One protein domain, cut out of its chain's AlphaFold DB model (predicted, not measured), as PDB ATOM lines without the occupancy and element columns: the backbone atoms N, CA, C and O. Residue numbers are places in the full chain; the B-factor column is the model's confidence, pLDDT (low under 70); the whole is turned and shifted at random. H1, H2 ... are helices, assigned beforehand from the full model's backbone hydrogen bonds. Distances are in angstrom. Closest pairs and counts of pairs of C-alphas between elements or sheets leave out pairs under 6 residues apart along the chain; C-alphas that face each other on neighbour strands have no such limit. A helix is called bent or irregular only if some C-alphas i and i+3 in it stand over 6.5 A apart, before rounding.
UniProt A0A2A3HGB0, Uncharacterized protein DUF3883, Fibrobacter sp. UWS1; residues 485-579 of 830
ATOM      1  N   ASN A 485     -19.665 -59.936 -22.287       85.50
ATOM      2  CA  ASN A 485     -21.111 -59.783 -22.187       85.50
ATOM      3  C   ASN A 485     -21.497 -58.334 -21.842       85.50
ATOM      4  O   ASN A 485     -22.415 -57.787 -22.458       85.50
ATOM      5  N   GLU A 486     -20.748 -57.680 -20.950       86.69
ATOM      6  CA  GLU A 486     -20.907 -56.257 -20.637       86.69
ATOM      7  C   GLU A 486     -20.680 -55.385 -21.880       86.69
ATOM      8  O   GLU A 486     -21.495 -54.516 -22.198       86.69
ATOM      9  N   TRP A 487     -19.610 -55.646 -22.639       85.12
ATOM     10  CA  TRP A 487     -19.322 -54.930 -23.881       85.12
ATOM     11  C   TRP A 487     -20.437 -55.094 -24.921       85.12
ATOM     12  O   TRP A 487     -20.893 -54.099 -25.498       85.12
ATOM     13  N   SER A 488     -20.918 -56.323 -25.135       84.56
ATOM     14  CA  SER A 488     -22.011 -56.612 -26.070       84.56
ATOM     15  C   SER A 488     -23.294 -55.889 -25.668       84.56
ATOM     16  O   SER A 488     -23.949 -55.274 -26.513       84.56
ATOM     17  N   LEU A 489     -23.617 -55.867 -24.372       88.75
ATOM     18  CA  LEU A 489     -24.764 -55.127 -23.859       88.75
ATOM     19  C   LEU A 489     -24.602 -53.615 -24.048       88.75
ATOM     20  O   LEU A 489     -25.519 -52.976 -24.561       88.75
ATOM     21  N   ARG A 490     -23.437 -53.033 -23.725       90.19
ATOM     22  CA  ARG A 490     -23.153 -51.601 -23.951       90.19
ATOM     23  C   ARG A 490     -23.275 -51.225 -25.429       90.19
ATOM     24  O   ARG A 490     -23.773 -50.147 -25.757       90.19
ATOM     25  N   LYS A 491     -22.840 -52.099 -26.342       88.25
ATOM     26  CA  LYS A 491     -22.974 -51.904 -27.794       88.25
ATOM     27  C   LYS A 491     -24.444 -51.879 -28.223       88.25
ATOM     28  O   LYS A 491     -24.844 -50.947 -28.927       88.25
ATOM     29  N   CYS A 492     -25.250 -52.838 -27.766       89.50
ATOM     30  CA  CYS A 492     -26.694 -52.859 -28.016       89.50
ATOM     31  C   CYS A 492     -27.394 -51.642 -27.391       89.50
ATOM     32  O   CYS A 492     -28.163 -50.956 -28.064       89.50
ATOM     33  N   PHE A 493     -27.055 -51.301 -26.146       92.75
ATOM     34  CA  PHE A 493     -27.591 -50.135 -25.453       92.75
ATOM     35  C   PHE A 493     -27.285 -48.843 -26.209       92.75
ATOM     36  O   PHE A 493     -28.193 -48.055 -26.422       92.75
ATOM     37  N   LYS A 494     -26.059 -48.622 -26.704       91.56
ATOM     38  CA  LYS A 494     -25.724 -47.421 -27.496       91.56
ATOM     39  C   LYS A 494     -26.615 -47.249 -28.726       91.56
ATOM     40  O   LYS A 494     -27.003 -46.123 -29.029       91.56
ATOM     41  N   LYS A 495     -26.943 -48.347 -29.415       91.56
ATOM     42  CA  LYS A 495     -27.838 -48.343 -30.583       91.56
ATOM     43  C   LYS A 495     -29.275 -47.989 -30.190       91.56
ATOM     44  O   LYS A 495     -29.909 -47.182 -30.861       91.56
ATOM     45  N   GLU A 496     -29.766 -48.547 -29.087       92.75
ATOM     46  CA  GLU A 496     -31.151 -48.366 -28.632       92.75
ATOM     47  C   GLU A 496     -31.328 -47.210 -27.621       92.75
ATOM     48  O   GLU A 496     -32.453 -46.878 -27.238       92.75
ATOM     49  N   LYS A 497     -30.243 -46.531 -27.223       93.44
ATOM     50  CA  LYS A 497     -30.220 -45.425 -26.251       93.44
ATOM     51  C   LYS A 497     -31.263 -44.343 -26.540       93.44
ATOM     52  O   LYS A 497     -31.912 -43.913 -25.587       93.44
ATOM     53  N   PRO A 498     -31.512 -43.922 -27.799       93.50
ATOM     54  CA  PRO A 498     -32.567 -42.951 -28.087       93.50
ATOM     55  C   PRO A 498     -33.954 -43.386 -27.595       93.50
ATOM     56  O   PRO A 498     -34.719 -42.550 -27.114       93.50
ATOM     57  N   LYS A 499     -34.280 -44.685 -27.644       93.94
ATOM     58  CA  LYS A 499     -35.562 -45.221 -27.158       93.94
ATOM     59  C   LYS A 499     -35.656 -45.208 -25.635       93.94
ATOM     60  O   LYS A 499     -36.710 -44.863 -25.102       93.94
ATOM     61  N   PHE A 500     -34.562 -45.534 -24.943       93.75
ATOM     62  CA  PHE A 500     -34.459 -45.414 -23.482       93.75
ATOM     63  C   PHE A 500     -34.627 -43.965 -23.031       93.75
ATOM     64  O   PHE A 500     -35.440 -43.679 -22.159       93.75
ATOM     65  N   VAL A 501     -33.926 -43.032 -23.679       94.38
ATOM     66  CA  VAL A 501     -34.028 -41.598 -23.376       94.38
ATOM     67  C   VAL A 501     -35.437 -41.072 -23.658       94.38
ATOM     68  O   VAL A 501     -35.966 -40.297 -22.866       94.38
ATOM     69  N   SER A 502     -36.074 -41.516 -24.745       93.31
ATOM     70  CA  SER A 502     -37.446 -41.119 -25.094       93.31
ATOM     71  C   SER A 502     -38.475 -41.624 -24.082       93.31
ATOM     72  O   SER A 502     -39.378 -40.883 -23.702       93.31
ATOM     73  N   ALA A 503     -38.347 -42.873 -23.628       92.94
ATOM     74  CA  ALA A 503     -39.230 -43.430 -22.607       92.94
ATOM     75  C   ALA A 503     -39.030 -42.760 -21.248       92.94
ATOM     76  O   ALA A 503     -40.012 -42.333 -20.644       92.94
ATOM     77  N   LEU A 504     -37.774 -42.561 -20.838       93.81
ATOM     78  CA  LEU A 504     -37.443 -41.818 -19.625       93.81
ATOM     79  C   LEU A 504     -37.999 -40.391 -19.678       93.81
ATOM     80  O   LEU A 504     -38.527 -39.888 -18.694       93.81
ATOM     81  N   TRP A 505     -37.925 -39.731 -20.835       94.75
ATOM     82  CA  TRP A 505     -38.489 -38.395 -21.005       94.75
ATOM     83  C   TRP A 505     -40.009 -38.402 -20.800       94.75
ATOM     84  O   TRP A 505     -40.521 -37.559 -20.070       94.75
ATOM     85  N   ARG A 506     -40.737 -39.377 -21.365       92.06
ATOM     86  CA  ARG A 506     -42.191 -39.504 -21.144       92.06
ATOM     87  C   ARG A 506     -42.516 -39.738 -19.673       92.06
ATOM     88  O   ARG A 506     -43.362 -39.033 -19.133       92.06
ATOM     89  N   GLU A 507     -41.811 -40.658 -19.026       91.81
ATOM     90  CA  GLU A 507     -41.973 -40.953 -17.600       91.81
ATOM     91  C   GLU A 507     -41.719 -39.707 -16.733       91.81
ATOM     92  O   GLU A 507     -42.500 -39.369 -15.845       91.81
ATOM     93  N   CYS A 508     -40.657 -38.952 -17.027       92.19
ATOM     94  CA  CYS A 508     -40.339 -37.736 -16.287       92.19
ATOM     95  C   CYS A 508     -41.280 -36.562 -16.596       92.19
ATOM     96  O   CYS A 508     -41.315 -35.605 -15.824       92.19
ATOM     97  N   SER A 509     -42.038 -36.603 -17.698       90.00
ATOM     98  CA  SER A 509     -42.914 -35.503 -18.123       90.00
ATOM     99  C   SER A 509     -44.164 -35.322 -17.251       90.00
ATOM    100  O   SER A 509     -44.793 -34.263 -17.310       90.00
ATOM    101  N   GLU A 510     -44.499 -36.313 -16.419       86.06
ATOM    102  CA  GLU A 510     -45.745 -36.369 -15.646       86.06
ATOM    103  C   GLU A 510     -45.857 -35.297 -14.551       86.06
ATOM    104  O   GLU A 510     -46.942 -34.768 -14.311       86.06
ATOM    105  N   THR A 511     -44.749 -34.956 -13.880       88.25
ATOM    106  CA  THR A 511     -44.723 -33.975 -12.778       88.25
ATOM    107  C   THR A 511     -43.484 -33.083 -12.849       88.25
ATOM    108  O   THR A 511     -42.433 -33.501 -13.328       88.25
ATOM    109  N   GLU A 512     -43.575 -31.845 -12.351       82.56
ATOM    110  CA  GLU A 512     -42.433 -30.912 -12.335       82.56
ATOM    111  C   GLU A 512     -41.255 -31.437 -11.498       82.56
ATOM    112  O   GLU A 512     -40.093 -31.233 -11.853       82.56
ATOM    113  N   GLU A 513     -41.527 -32.155 -10.409       87.31
ATOM    114  CA  GLU A 513     -40.504 -32.800  -9.588       87.31
ATOM    115  C   GLU A 513     -39.747 -33.887 -10.362       87.31
ATOM    116  O   GLU A 513     -38.520 -33.944 -10.265       87.31
ATOM    117  N   ARG A 514     -40.434 -34.711 -11.168       91.62
ATOM    118  CA  ARG A 514     -39.781 -35.725 -12.016       91.62
ATOM    119  C   ARG A 514     -39.005 -35.094 -13.170       91.62
ATOM    120  O   ARG A 514     -37.886 -35.517 -13.449       91.62
ATOM    121  N   LYS A 515     -39.511 -34.021 -13.787       92.38
ATOM    122  CA  LYS A 515     -38.766 -33.291 -14.831       92.38
ATOM    123  C   LYS A 515     -37.391 -32.829 -14.351       92.38
ATOM    124  O   LYS A 515     -36.450 -32.820 -15.139       92.38
ATOM    125  N   LYS A 516     -37.233 -32.480 -13.068       90.12
ATOM    126  CA  LYS A 516     -35.944 -32.057 -12.484       90.12
ATOM    127  C   LYS A 516     -34.907 -33.181 -12.395       90.12
ATOM    128  O   LYS A 516     -33.709 -32.891 -12.432       90.12
ATOM    129  N   THR A 517     -35.331 -34.442 -12.303       91.81
ATOM    130  CA  THR A 517     -34.421 -35.595 -12.179       91.81
ATOM    131  C   THR A 517     -33.949 -36.136 -13.527       91.81
ATOM    132  O   THR A 517     -32.915 -36.800 -13.569       91.81
ATOM    133  N   PHE A 518     -34.627 -35.775 -14.624       93.50
ATOM    134  CA  PHE A 518     -34.380 -36.304 -15.968       93.50
ATOM    135  C   PHE A 518     -32.909 -36.267 -16.410       93.50
ATOM    136  O   PHE A 518     -32.393 -37.292 -16.827       93.50
ATOM    137  N   GLU A 519     -32.200 -35.136 -16.301       90.50
ATOM    138  CA  GLU A 519     -30.794 -35.057 -16.749       90.50
ATOM    139  C   GLU A 519     -29.882 -35.991 -15.943       90.50
ATOM    140  O   GLU A 519     -28.948 -36.568 -16.493       90.50
ATOM    141  N   ARG A 520     -30.158 -36.161 -14.644       90.06
ATOM    142  CA  ARG A 520     -29.389 -37.061 -13.779       90.06
ATOM    143  C   ARG A 520     -29.649 -38.515 -14.157       90.06
ATOM    144  O   ARG A 520     -28.695 -39.247 -14.372       90.06
ATOM    145  N   GLU A 521     -30.917 -38.898 -14.291       92.25
ATOM    146  CA  GLU A 521     -31.301 -40.261 -14.684       92.25
ATOM    147  C   GLU A 521     -30.839 -40.582 -16.106       92.25
ATOM    148  O   GLU A 521     -30.329 -41.662 -16.363       92.25
ATOM    149  N   LYS A 522     -30.903 -39.621 -17.032       92.12
ATOM    150  CA  LYS A 522     -30.369 -39.762 -18.391       92.12
ATOM    151  C   LYS A 522     -28.861 -40.031 -18.391       92.12
ATOM    152  O   LYS A 522     -28.383 -40.768 -19.254       92.12
ATOM    153  N   GLN A 523     -28.118 -39.412 -17.470       89.38
ATOM    154  CA  GLN A 523     -26.679 -39.631 -17.308       89.38
ATOM    155  C   GLN A 523     -26.368 -40.988 -16.663       89.38
ATOM    156  O   GLN A 523     -25.393 -41.604 -17.080       89.38
ATOM    157  N   SER A 524     -27.196 -41.468 -15.726       91.44
ATOM    158  CA  SER A 524     -27.014 -42.766 -15.056       91.44
ATOM    159  C   SER A 524     -27.628 -43.959 -15.794       91.44
ATOM    160  O   SER A 524     -27.317 -45.085 -15.444       91.44
ATOM    161  N   LEU A 525     -28.443 -43.751 -16.838       90.44
ATOM    162  CA  LEU A 525     -29.177 -44.811 -17.553       90.44
ATOM    163  C   LEU A 525     -28.337 -46.045 -17.932       90.44
ATOM    164  O   LEU A 525     -28.854 -47.155 -17.902       90.44
ATOM    165  N   GLU A 526     -27.093 -45.839 -18.368       89.38
ATOM    166  CA  GLU A 526     -26.199 -46.942 -18.742       89.38
ATOM    167  C   GLU A 526     -25.687 -47.682 -17.505       89.38
ATOM    168  O   GLU A 526     -25.710 -48.906 -17.489       89.38
ATOM    169  N   ASP A 527     -25.278 -46.956 -16.466       87.69
ATOM    170  CA  ASP A 527     -24.737 -47.542 -15.237       87.69
ATOM    171  C   ASP A 527     -25.833 -48.276 -14.446       87.69
ATOM    172  O   ASP A 527     -25.636 -49.426 -14.060       87.69
ATOM    173  N   ASP A 528     -27.021 -47.674 -14.322       87.44
ATOM    174  CA  ASP A 528     -28.195 -48.279 -13.678       87.44
ATOM    175  C   ASP A 528     -28.580 -49.608 -14.356       87.44
ATOM    176  O   ASP A 528     -28.948 -50.573 -13.694       87.44
ATOM    177  N   LEU A 529     -28.479 -49.679 -15.691       87.06
ATOM    178  CA  LEU A 529     -28.761 -50.901 -16.448       87.06
ATOM    179  C   LEU A 529     -27.739 -52.005 -16.147       87.06
ATOM    180  O   LEU A 529     -28.098 -53.178 -16.084       87.06
ATOM    181  N   LEU A 530     -26.465 -51.644 -16.004       85.00
ATOM    182  CA  LEU A 530     -25.383 -52.602 -15.789       85.00
ATOM    183  C   LEU A 530     -25.369 -53.167 -14.366       85.00
ATOM    184  O   LEU A 530     -24.971 -54.315 -14.187       85.00
ATOM    185  N   GLU A 531     -25.815 -52.402 -13.369       84.81
ATOM    186  CA  GLU A 531     -25.898 -52.871 -11.979       84.81
ATOM    187  C   GLU A 531     -26.958 -53.969 -11.769       84.81
ATOM    188  O   GLU A 531     -26.831 -54.774 -10.847       84.81
ATOM    189  N   GLU A 532     -27.979 -54.044 -12.628       80.12
ATOM    190  CA  GLU A 532     -29.107 -54.977 -12.485       80.12
ATOM    191  C   GLU A 532     -28.910 -56.333 -13.197       80.12
ATOM    192  O   GLU A 532     -29.771 -57.210 -13.093       80.12
ATOM    193  N   ILE A 533     -27.804 -56.532 -13.928       84.00
ATOM    194  CA  ILE A 533     -27.625 -57.674 -14.843       84.00
ATOM    195  C   ILE A 533     -26.483 -58.600 -14.401       84.00
ATOM    196  O   ILE A 533     -25.366 -58.170 -14.120       84.00
ATOM    197  N   GLU A 534     -26.745 -59.911 -14.416       80.75
ATOM    198  CA  GLU A 534     -25.723 -60.951 -14.245       80.75
ATOM    199  C   GLU A 534     -25.059 -61.300 -15.589       80.75
ATOM    200  O   GLU A 534     -25.715 -61.701 -16.552       80.75
ATOM    201  N   PHE A 535     -23.730 -61.177 -15.651       80.25
ATOM    202  CA  PHE A 535     -22.951 -61.309 -16.892       80.25
ATOM    203  C   PHE A 535     -22.195 -62.641 -17.035       80.25
ATOM    204  O   PHE A 535     -21.474 -62.827 -18.012       80.25
ATOM    205  N   GLU A 536     -22.333 -63.578 -16.099       71.44
ATOM    206  CA  GLU A 536     -21.494 -64.792 -16.017       71.44
ATOM    207  C   GLU A 536     -22.020 -65.977 -16.850       71.44
ATOM    208  O   GLU A 536     -21.712 -67.132 -16.581       71.44
ATOM    209  N   THR A 537     -22.831 -65.727 -17.885       72.62
ATOM    210  CA  THR A 537     -23.454 -66.801 -18.677       72.62
ATOM    211  C   THR A 537     -22.918 -66.884 -20.110       72.62
ATOM    212  O   THR A 537     -22.765 -65.882 -20.812       72.62
ATOM    213  N   LEU A 538     -22.672 -68.112 -20.586       68.81
ATOM    214  CA  LEU A 538     -22.243 -68.384 -21.968       68.81
ATOM    215  C   LEU A 538     -23.361 -68.104 -22.994       68.81
ATOM    216  O   LEU A 538     -23.098 -67.670 -24.115       68.81
ATOM    217  N   ASN A 539     -24.622 -68.264 -22.580       74.00
ATOM    218  CA  ASN A 539     -25.818 -68.009 -23.392       74.00
ATOM    219  C   ASN A 539     -26.355 -66.575 -23.247       74.00
ATOM    220  O   ASN A 539     -27.541 -66.334 -23.456       74.00
ATOM    221  N   PHE A 540     -25.507 -65.621 -22.855       82.44
ATOM    222  CA  PHE A 540     -25.923 -64.230 -22.719       82.44
ATOM    223  C   PHE A 540     -26.297 -63.632 -24.082       82.44
ATOM    224  O   PHE A 540     -25.424 -63.464 -24.945       82.44
ATOM    225  N   ASP A 541     -27.578 -63.290 -24.235       85.62
ATOM    226  CA  ASP A 541     -28.136 -62.540 -25.358       85.62
ATOM    227  C   ASP A 541     -28.356 -61.081 -24.933       85.62
ATOM    228  O   ASP A 541     -29.223 -60.762 -24.113       85.62
ATOM    229  N   ALA A 542     -27.542 -60.186 -25.493       87.31
ATOM    230  CA  ALA A 542     -27.589 -58.765 -25.182       87.31
ATOM    231  C   ALA A 542     -28.891 -58.090 -25.649       87.31
ATOM    232  O   ALA A 542     -29.360 -57.172 -24.980       87.31
ATOM    233  N   GLU A 543     -29.477 -58.510 -26.775       89.06
ATOM    234  CA  GLU A 543     -30.708 -57.911 -27.307       89.06
ATOM    235  C   GLU A 543     -31.924 -58.345 -26.486       89.06
ATOM    236  O   GLU A 543     -32.741 -57.505 -26.097       89.06
ATOM    237  N   GLU A 544     -32.017 -59.635 -26.154       90.50
ATOM    238  CA  GLU A 544     -33.077 -60.161 -25.293       90.50
ATOM    239  C   GLU A 544     -32.998 -59.550 -23.888       90.50
ATOM    240  O   GLU A 544     -34.011 -59.102 -23.344       90.50
ATOM    241  N   THR A 545     -31.794 -59.478 -23.313       91.38
ATOM    242  CA  THR A 545     -31.567 -58.885 -21.985       91.38
ATOM    243  C   THR A 545     -31.951 -57.407 -21.972       91.38
ATOM    244  O   THR A 545     -32.679 -56.964 -21.083       91.38
ATOM    245  N   LEU A 546     -31.541 -56.648 -22.993       92.25
ATOM    246  CA  LEU A 546     -31.888 -55.235 -23.119       92.25
ATOM    247  C   LEU A 546     -33.402 -55.022 -23.284       92.25
ATOM    248  O   LEU A 546     -33.964 -54.108 -22.679       92.25
ATOM    249  N   SER A 547     -34.071 -55.875 -24.066       90.56
ATOM    250  CA  SER A 547     -35.529 -55.856 -24.238       90.56
ATOM    251  C   SER A 547     -36.259 -56.129 -22.920       90.56
ATOM    252  O   SER A 547     -37.180 -55.392 -22.558       90.56
ATOM    253  N   LYS A 548     -35.808 -57.130 -22.150       91.69
ATOM    254  CA  LYS A 548     -36.348 -57.441 -20.817       91.69
ATOM    255  C   LYS A 548     -36.179 -56.272 -19.852       91.69
ATOM    256  O   LYS A 548     -37.163 -55.883 -19.230       91.69
ATOM    257  N   ALA A 549     -34.987 -55.681 -19.780       90.25
ATOM    258  CA  ALA A 549     -34.718 -54.534 -18.912       90.25
ATOM    259  C   ALA A 549     -35.577 -53.314 -19.287       90.25
ATOM    260  O   ALA A 549     -36.163 -52.661 -18.423       90.25
ATOM    261  N   TYR A 550     -35.728 -53.038 -20.586       92.69
ATOM    262  CA  TYR A 550     -36.592 -51.964 -21.071       92.69
ATOM    263  C   TYR A 550     -38.063 -52.192 -20.694       92.69
ATOM    264  O   TYR A 550     -38.714 -51.286 -20.170       92.69
ATOM    265  N   ASN A 551     -38.581 -53.403 -20.911       91.19
ATOM    266  CA  ASN A 551     -39.957 -53.759 -20.571       91.19
ATOM    267  C   ASN A 551     -40.196 -53.723 -19.056       91.19
ATOM    268  O   ASN A 551     -41.194 -53.177 -18.599       91.19
ATOM    269  N   GLN A 552     -39.250 -54.218 -18.261       91.12
ATOM    270  CA  GLN A 552     -39.336 -54.168 -16.804       91.12
ATOM    271  C   GLN A 552     -39.399 -52.729 -16.275       91.12
ATOM    272  O   GLN A 552     -40.172 -52.459 -15.357       91.12
ATOM    273  N   ARG A 553     -38.629 -51.804 -16.863       90.81
ATOM    274  CA  ARG A 553     -38.590 -50.401 -16.430       90.81
ATOM    275  C   ARG A 553     -39.776 -49.577 -16.935       90.81
ATOM    276  O   ARG A 553     -40.325 -48.789 -16.173       90.81
ATOM    277  N   PHE A 554     -40.177 -49.746 -18.196       91.00
ATOM    278  CA  PHE A 554     -41.155 -48.865 -18.855       91.00
ATOM    279  C   PHE A 554     -42.493 -49.539 -19.202       91.00
ATOM    280  O   PHE A 554     -43.392 -48.878 -19.720       91.00
ATOM    281  N   GLY A 555     -42.647 -50.840 -18.941       89.38
ATOM    282  CA  GLY A 555     -43.892 -51.590 -19.142       89.38
ATOM    283  C   GLY A 555     -44.292 -51.819 -20.604       89.38
ATOM    284  O   GLY A 555     -45.466 -52.070 -20.880       89.38
ATOM    285  N   GLN A 556     -43.356 -51.696 -21.550       89.75
ATOM    286  CA  GLN A 556     -43.614 -51.856 -22.983       89.75
ATOM    287  C   GLN A 556     -42.429 -52.500 -23.715       89.75
ATOM    288  O   GLN A 556     -41.294 -52.456 -23.250       89.75
ATOM    289  N   ASP A 557     -42.687 -53.073 -24.891       88.62
ATOM    290  CA  ASP A 557     -41.650 -53.676 -25.733       88.62
ATOM    291  C   ASP A 557     -40.793 -52.592 -26.423       88.62
ATOM    292  O   ASP A 557     -41.307 -51.604 -26.956       88.62
ATOM    293  N   ILE A 558     -39.469 -52.769 -26.432       90.44
ATOM    294  CA  ILE A 558     -38.522 -51.820 -27.042       90.44
ATOM    295  C   ILE A 558     -38.668 -51.719 -28.570       90.44
ATOM    296  O   ILE A 558     -38.275 -50.720 -29.183       90.44
ATOM    297  N   SER A 559     -39.234 -52.736 -29.218       86.88
ATOM    298  CA  SER A 559     -39.471 -52.758 -30.665       86.88
ATOM    299  C   SER A 559     -40.565 -51.783 -31.107       86.88
ATOM    300  O   SER A 559     -40.481 -51.244 -32.210       86.88
ATOM    301  N   VAL A 560     -41.542 -51.496 -30.239       87.44
ATOM    302  CA  VAL A 560     -42.640 -50.547 -30.504       87.44
ATOM    303  C   VAL A 560     -42.370 -49.148 -29.945       87.44
ATOM    304  O   VAL A 560     -43.210 -48.257 -30.065       87.44
ATOM    305  N   ALA A 561     -41.202 -48.933 -29.338       87.56
ATOM    306  CA  ALA A 561     -40.852 -47.662 -28.728       87.56
ATOM    307  C   ALA A 561     -40.637 -46.562 -29.778       87.56
ATOM    308  O   ALA A 561     -39.709 -46.601 -30.589       87.56
ATOM    309  N   GLU A 562     -41.470 -45.528 -29.710       87.94
ATOM    310  CA  GLU A 562     -41.310 -44.305 -30.491       87.94
ATOM    311  C   GLU A 562     -40.106 -43.482 -30.006       87.94
ATOM    312  O   GLU A 562     -39.953 -43.248 -28.800       87.94
ATOM    313  N   ILE A 563     -39.305 -42.983 -30.952       90.88
ATOM    314  CA  ILE A 563     -38.129 -42.143 -30.699       90.88
ATOM    315  C   ILE A 563     -38.523 -40.665 -30.770       90.88
ATOM    316  O   ILE A 563     -39.067 -40.204 -31.771       90.88
ATOM    317  N   ILE A 564     -38.197 -39.924 -29.716       90.81
ATOM    318  CA  ILE A 564     -38.299 -38.470 -29.630       90.81
ATOM    319  C   ILE A 564     -36.873 -37.913 -29.599       90.81
ATOM    320  O   ILE A 564     -36.038 -38.374 -28.818       90.81
ATOM    321  N   ASP A 565     -36.585 -36.905 -30.424       90.56
ATOM    322  CA  ASP A 565     -35.296 -36.207 -30.391       90.56
ATOM    323  C   ASP A 565     -35.264 -35.199 -29.232       90.56
ATOM    324  O   ASP A 565     -35.475 -33.993 -29.376       90.56
ATOM    325  N   VAL A 566     -35.056 -35.739 -28.035       92.00
ATOM    326  CA  VAL A 566     -35.035 -34.985 -26.779       92.00
ATOM    327  C   VAL A 566     -33.885 -33.964 -26.747       92.00
ATOM    328  O   VAL A 566     -34.013 -32.903 -26.135       92.00
ATOM    329  N   ASP A 567     -32.780 -34.231 -27.449       90.25
ATOM    330  CA  ASP A 567     -31.645 -33.306 -27.540       90.25
ATOM    331  C   ASP A 567     -31.940 -32.121 -28.472       90.25
ATOM    332  O   ASP A 567     -31.523 -30.988 -28.186       90.25
ATOM    333  N   ALA A 568     -32.717 -32.331 -29.539       90.56
ATOM    334  CA  ALA A 568     -33.242 -31.242 -30.357       90.56
ATOM    335  C   ALA A 568     -34.201 -30.345 -29.559       90.56
ATOM    336  O   ALA A 568     -34.060 -29.121 -29.619       90.56
ATOM    337  N   LEU A 569     -35.104 -30.930 -28.757       91.31
ATOM    338  CA  LEU A 569     -36.003 -30.175 -27.871       91.31
ATOM    339  C   LEU A 569     -35.219 -29.302 -26.882       91.31
ATOM    340  O   LEU A 569     -35.496 -28.109 -26.751       91.31
ATOM    341  N   TYR A 570     -34.190 -29.864 -26.242       92.25
ATOM    342  CA  TYR A 570     -33.297 -29.103 -25.367       92.25
ATOM    343  C   TYR A 570     -32.609 -27.958 -26.104       92.25
ATOM    344  O   TYR A 570     -32.606 -26.827 -25.624       92.25
ATOM    345  N   SER A 571     -32.039 -28.234 -27.277       90.00
ATOM    346  CA  SER A 571     -31.309 -27.239 -28.066       90.00
ATOM    347  C   SER A 571     -32.210 -26.089 -28.518       90.00
ATOM    348  O   SER A 571     -31.792 -24.929 -28.515       90.00
ATOM    349  N   GLU A 572     -33.453 -26.390 -28.894       92.00
ATOM    350  CA  GLU A 572     -34.461 -25.393 -29.247       92.00
ATOM    351  C   GLU A 572     -34.840 -24.534 -28.034       92.00
ATOM    352  O   GLU A 572     -34.804 -23.302 -28.106       92.00
ATOM    353  N   ASN A 573     -35.143 -25.168 -26.902       91.38
ATOM    354  CA  ASN A 573     -35.535 -24.484 -25.672       91.38
ATOM    355  C   ASN A 573     -34.390 -23.659 -25.072       91.38
ATOM    356  O   ASN A 573     -34.614 -22.544 -24.602       91.38
ATOM    357  N   PHE A 574     -33.154 -24.154 -25.142       89.00
ATOM    358  CA  PHE A 574     -31.957 -23.431 -24.719       89.00
ATOM    359  C   PHE A 574     -31.778 -22.142 -25.529       89.00
ATOM    360  O   PHE A 574     -31.636 -21.071 -24.943       89.00
ATOM    361  N   LYS A 575     -31.874 -22.220 -26.866       87.06
ATOM    362  CA  LYS A 575     -31.787 -21.045 -27.752       87.06
ATOM    363  C   LYS A 575     -32.894 -20.033 -27.475       87.06
ATOM    364  O   LYS A 575     -32.618 -18.839 -27.395       87.06
ATOM    365  N   LYS A 576     -34.139 -20.497 -27.306       87.62
ATOM    366  CA  LYS A 576     -35.263 -19.630 -26.909       87.62
ATOM    367  C   LYS A 576     -34.959 -18.917 -25.592       87.62
ATOM    368  O   LYS A 576     -35.135 -17.706 -25.502       87.62
ATOM    369  N   MET A 577     -34.430 -19.637 -24.602       85.06
ATOM    370  CA  MET A 577     -34.102 -19.053 -23.305       85.06
ATOM    371  C   MET A 577     -32.964 -18.026 -23.384       85.06
ATOM    372  O   MET A 577     -33.066 -16.963 -22.771       85.06
ATOM    373  N   GLU A 578     -31.910 -18.294 -24.156       82.88
ATOM    374  CA  GLU A 578     -30.800 -17.355 -24.382       82.88
ATOM    375  C   GLU A 578     -31.285 -16.050 -25.030       82.88
ATOM    376  O   GLU A 578     -30.960 -14.961 -24.553       82.88
ATOM    377  N   ILE A 579     -32.120 -16.156 -26.071       83.12
ATOM    378  CA  ILE A 579     -32.686 -15.005 -26.790       83.12
ATOM    379  C   ILE A 579     -33.591 -14.176 -25.873       83.12
ATOM    380  O   ILE A 579     -33.505 -12.948 -25.862       83.12
TER     381      ILE A 579
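This is residues 485 to 579 of the 830 residues of the protein "Uncharacterized protein DUF3883" of Fibrobacter sp. UWS1 (UniProt A0A2A3HGB0). A sharply bent helix, H1, and a kinked helix, H2, which folds back along it, make the body, with H3 at one end packing on the first arm of H1. At the other end H4 sticks out with residues 568 to 579 and adds to the length. The printed part has 95 residues, with four named helices in the order H1, H2, H3, H4 and no named strand; its class is all helix. It is only just compact, close to loose, with a radius of gyration of the C-alphas of 14.9 A, and the C-alphas span 54 by 24 by 22 A.

H1, residues 485 to 508, is the hub, touching three other helices. By its hydrogen bonds it was assigned as one helix, but it is bent: C-alphas 495 and 498 are 7.6 A apart. Its arms, H1a with residues 485 to 495 and H1b with residues 498 to 508, stand about perpendicular, at 77 degrees. H2, residues 512 to 531, forms a helical hairpin with H1b; they touch at a steep tilt of 41 degrees, opposite ways, the closest C-alphas being those of Cys 508 and Arg 514, 4.8 A apart. H2 has a kink of 73 degrees near residue 523 and is irregular, with C-alphas 523 and 526 7.5 A apart. Beyond the kink, residues 526 to 530 alone only just touch H1a, with 3 pairs of C-alphas within 8 A, the closest being Glu 486 and Leu 530 at 7.5 A. H3, residues 542 to 554, touches H1a with residues 542 to 546 alone, at a steep tilt of 63 degrees; the closest C-alphas, of Leu 489 and Ala 542, are 4.8 A apart. H2 and H3 are close but not clearly touching, with Leu 529 and Ala 549 the closest C-alphas at 7.4 A. H4, residues 566 to 579, only just touches H1b, through residue 566 alone and with 3 pairs within 8 A; the closest C-alphas, of Ser 502 and Val 566, are 6.8 A apart. H4 is apart from H1a, H2 and H3. The helix packing is mostly crossed, touching helices standing at steep tilts. Every O i to N i+4 pair is within hydrogen-bond range in H1a, H1b, H3 and H4, and 11 of 16 are in H2.

H1a begins at C-alpha 485, (-21.111, -59.783, -22.187), and is 15.7 A long; H1b is 15.1 A long. H2 measures 27.5 A and ends at C-alpha 531, (-25.898, -52.871, -11.979). H3 is 17.9 A long. H4, 20.1 A long, ends at C-alpha 579, (-32.686, -15.005, -26.790).

The two C-alphas farthest apart are those of Leu 538 and Ile 579, 54.6 A. Without residues 568 to 579, which stand free, the body spans 43 by 24 by 21 A. The printed part has no cut. The link from H1 to H2 is tight, that from H2 to H3 is short, and that from H3 to H4, with 11 residues, is long. The mean pLDDT of the printed part is 88.7, and residue 538 alone is under 70.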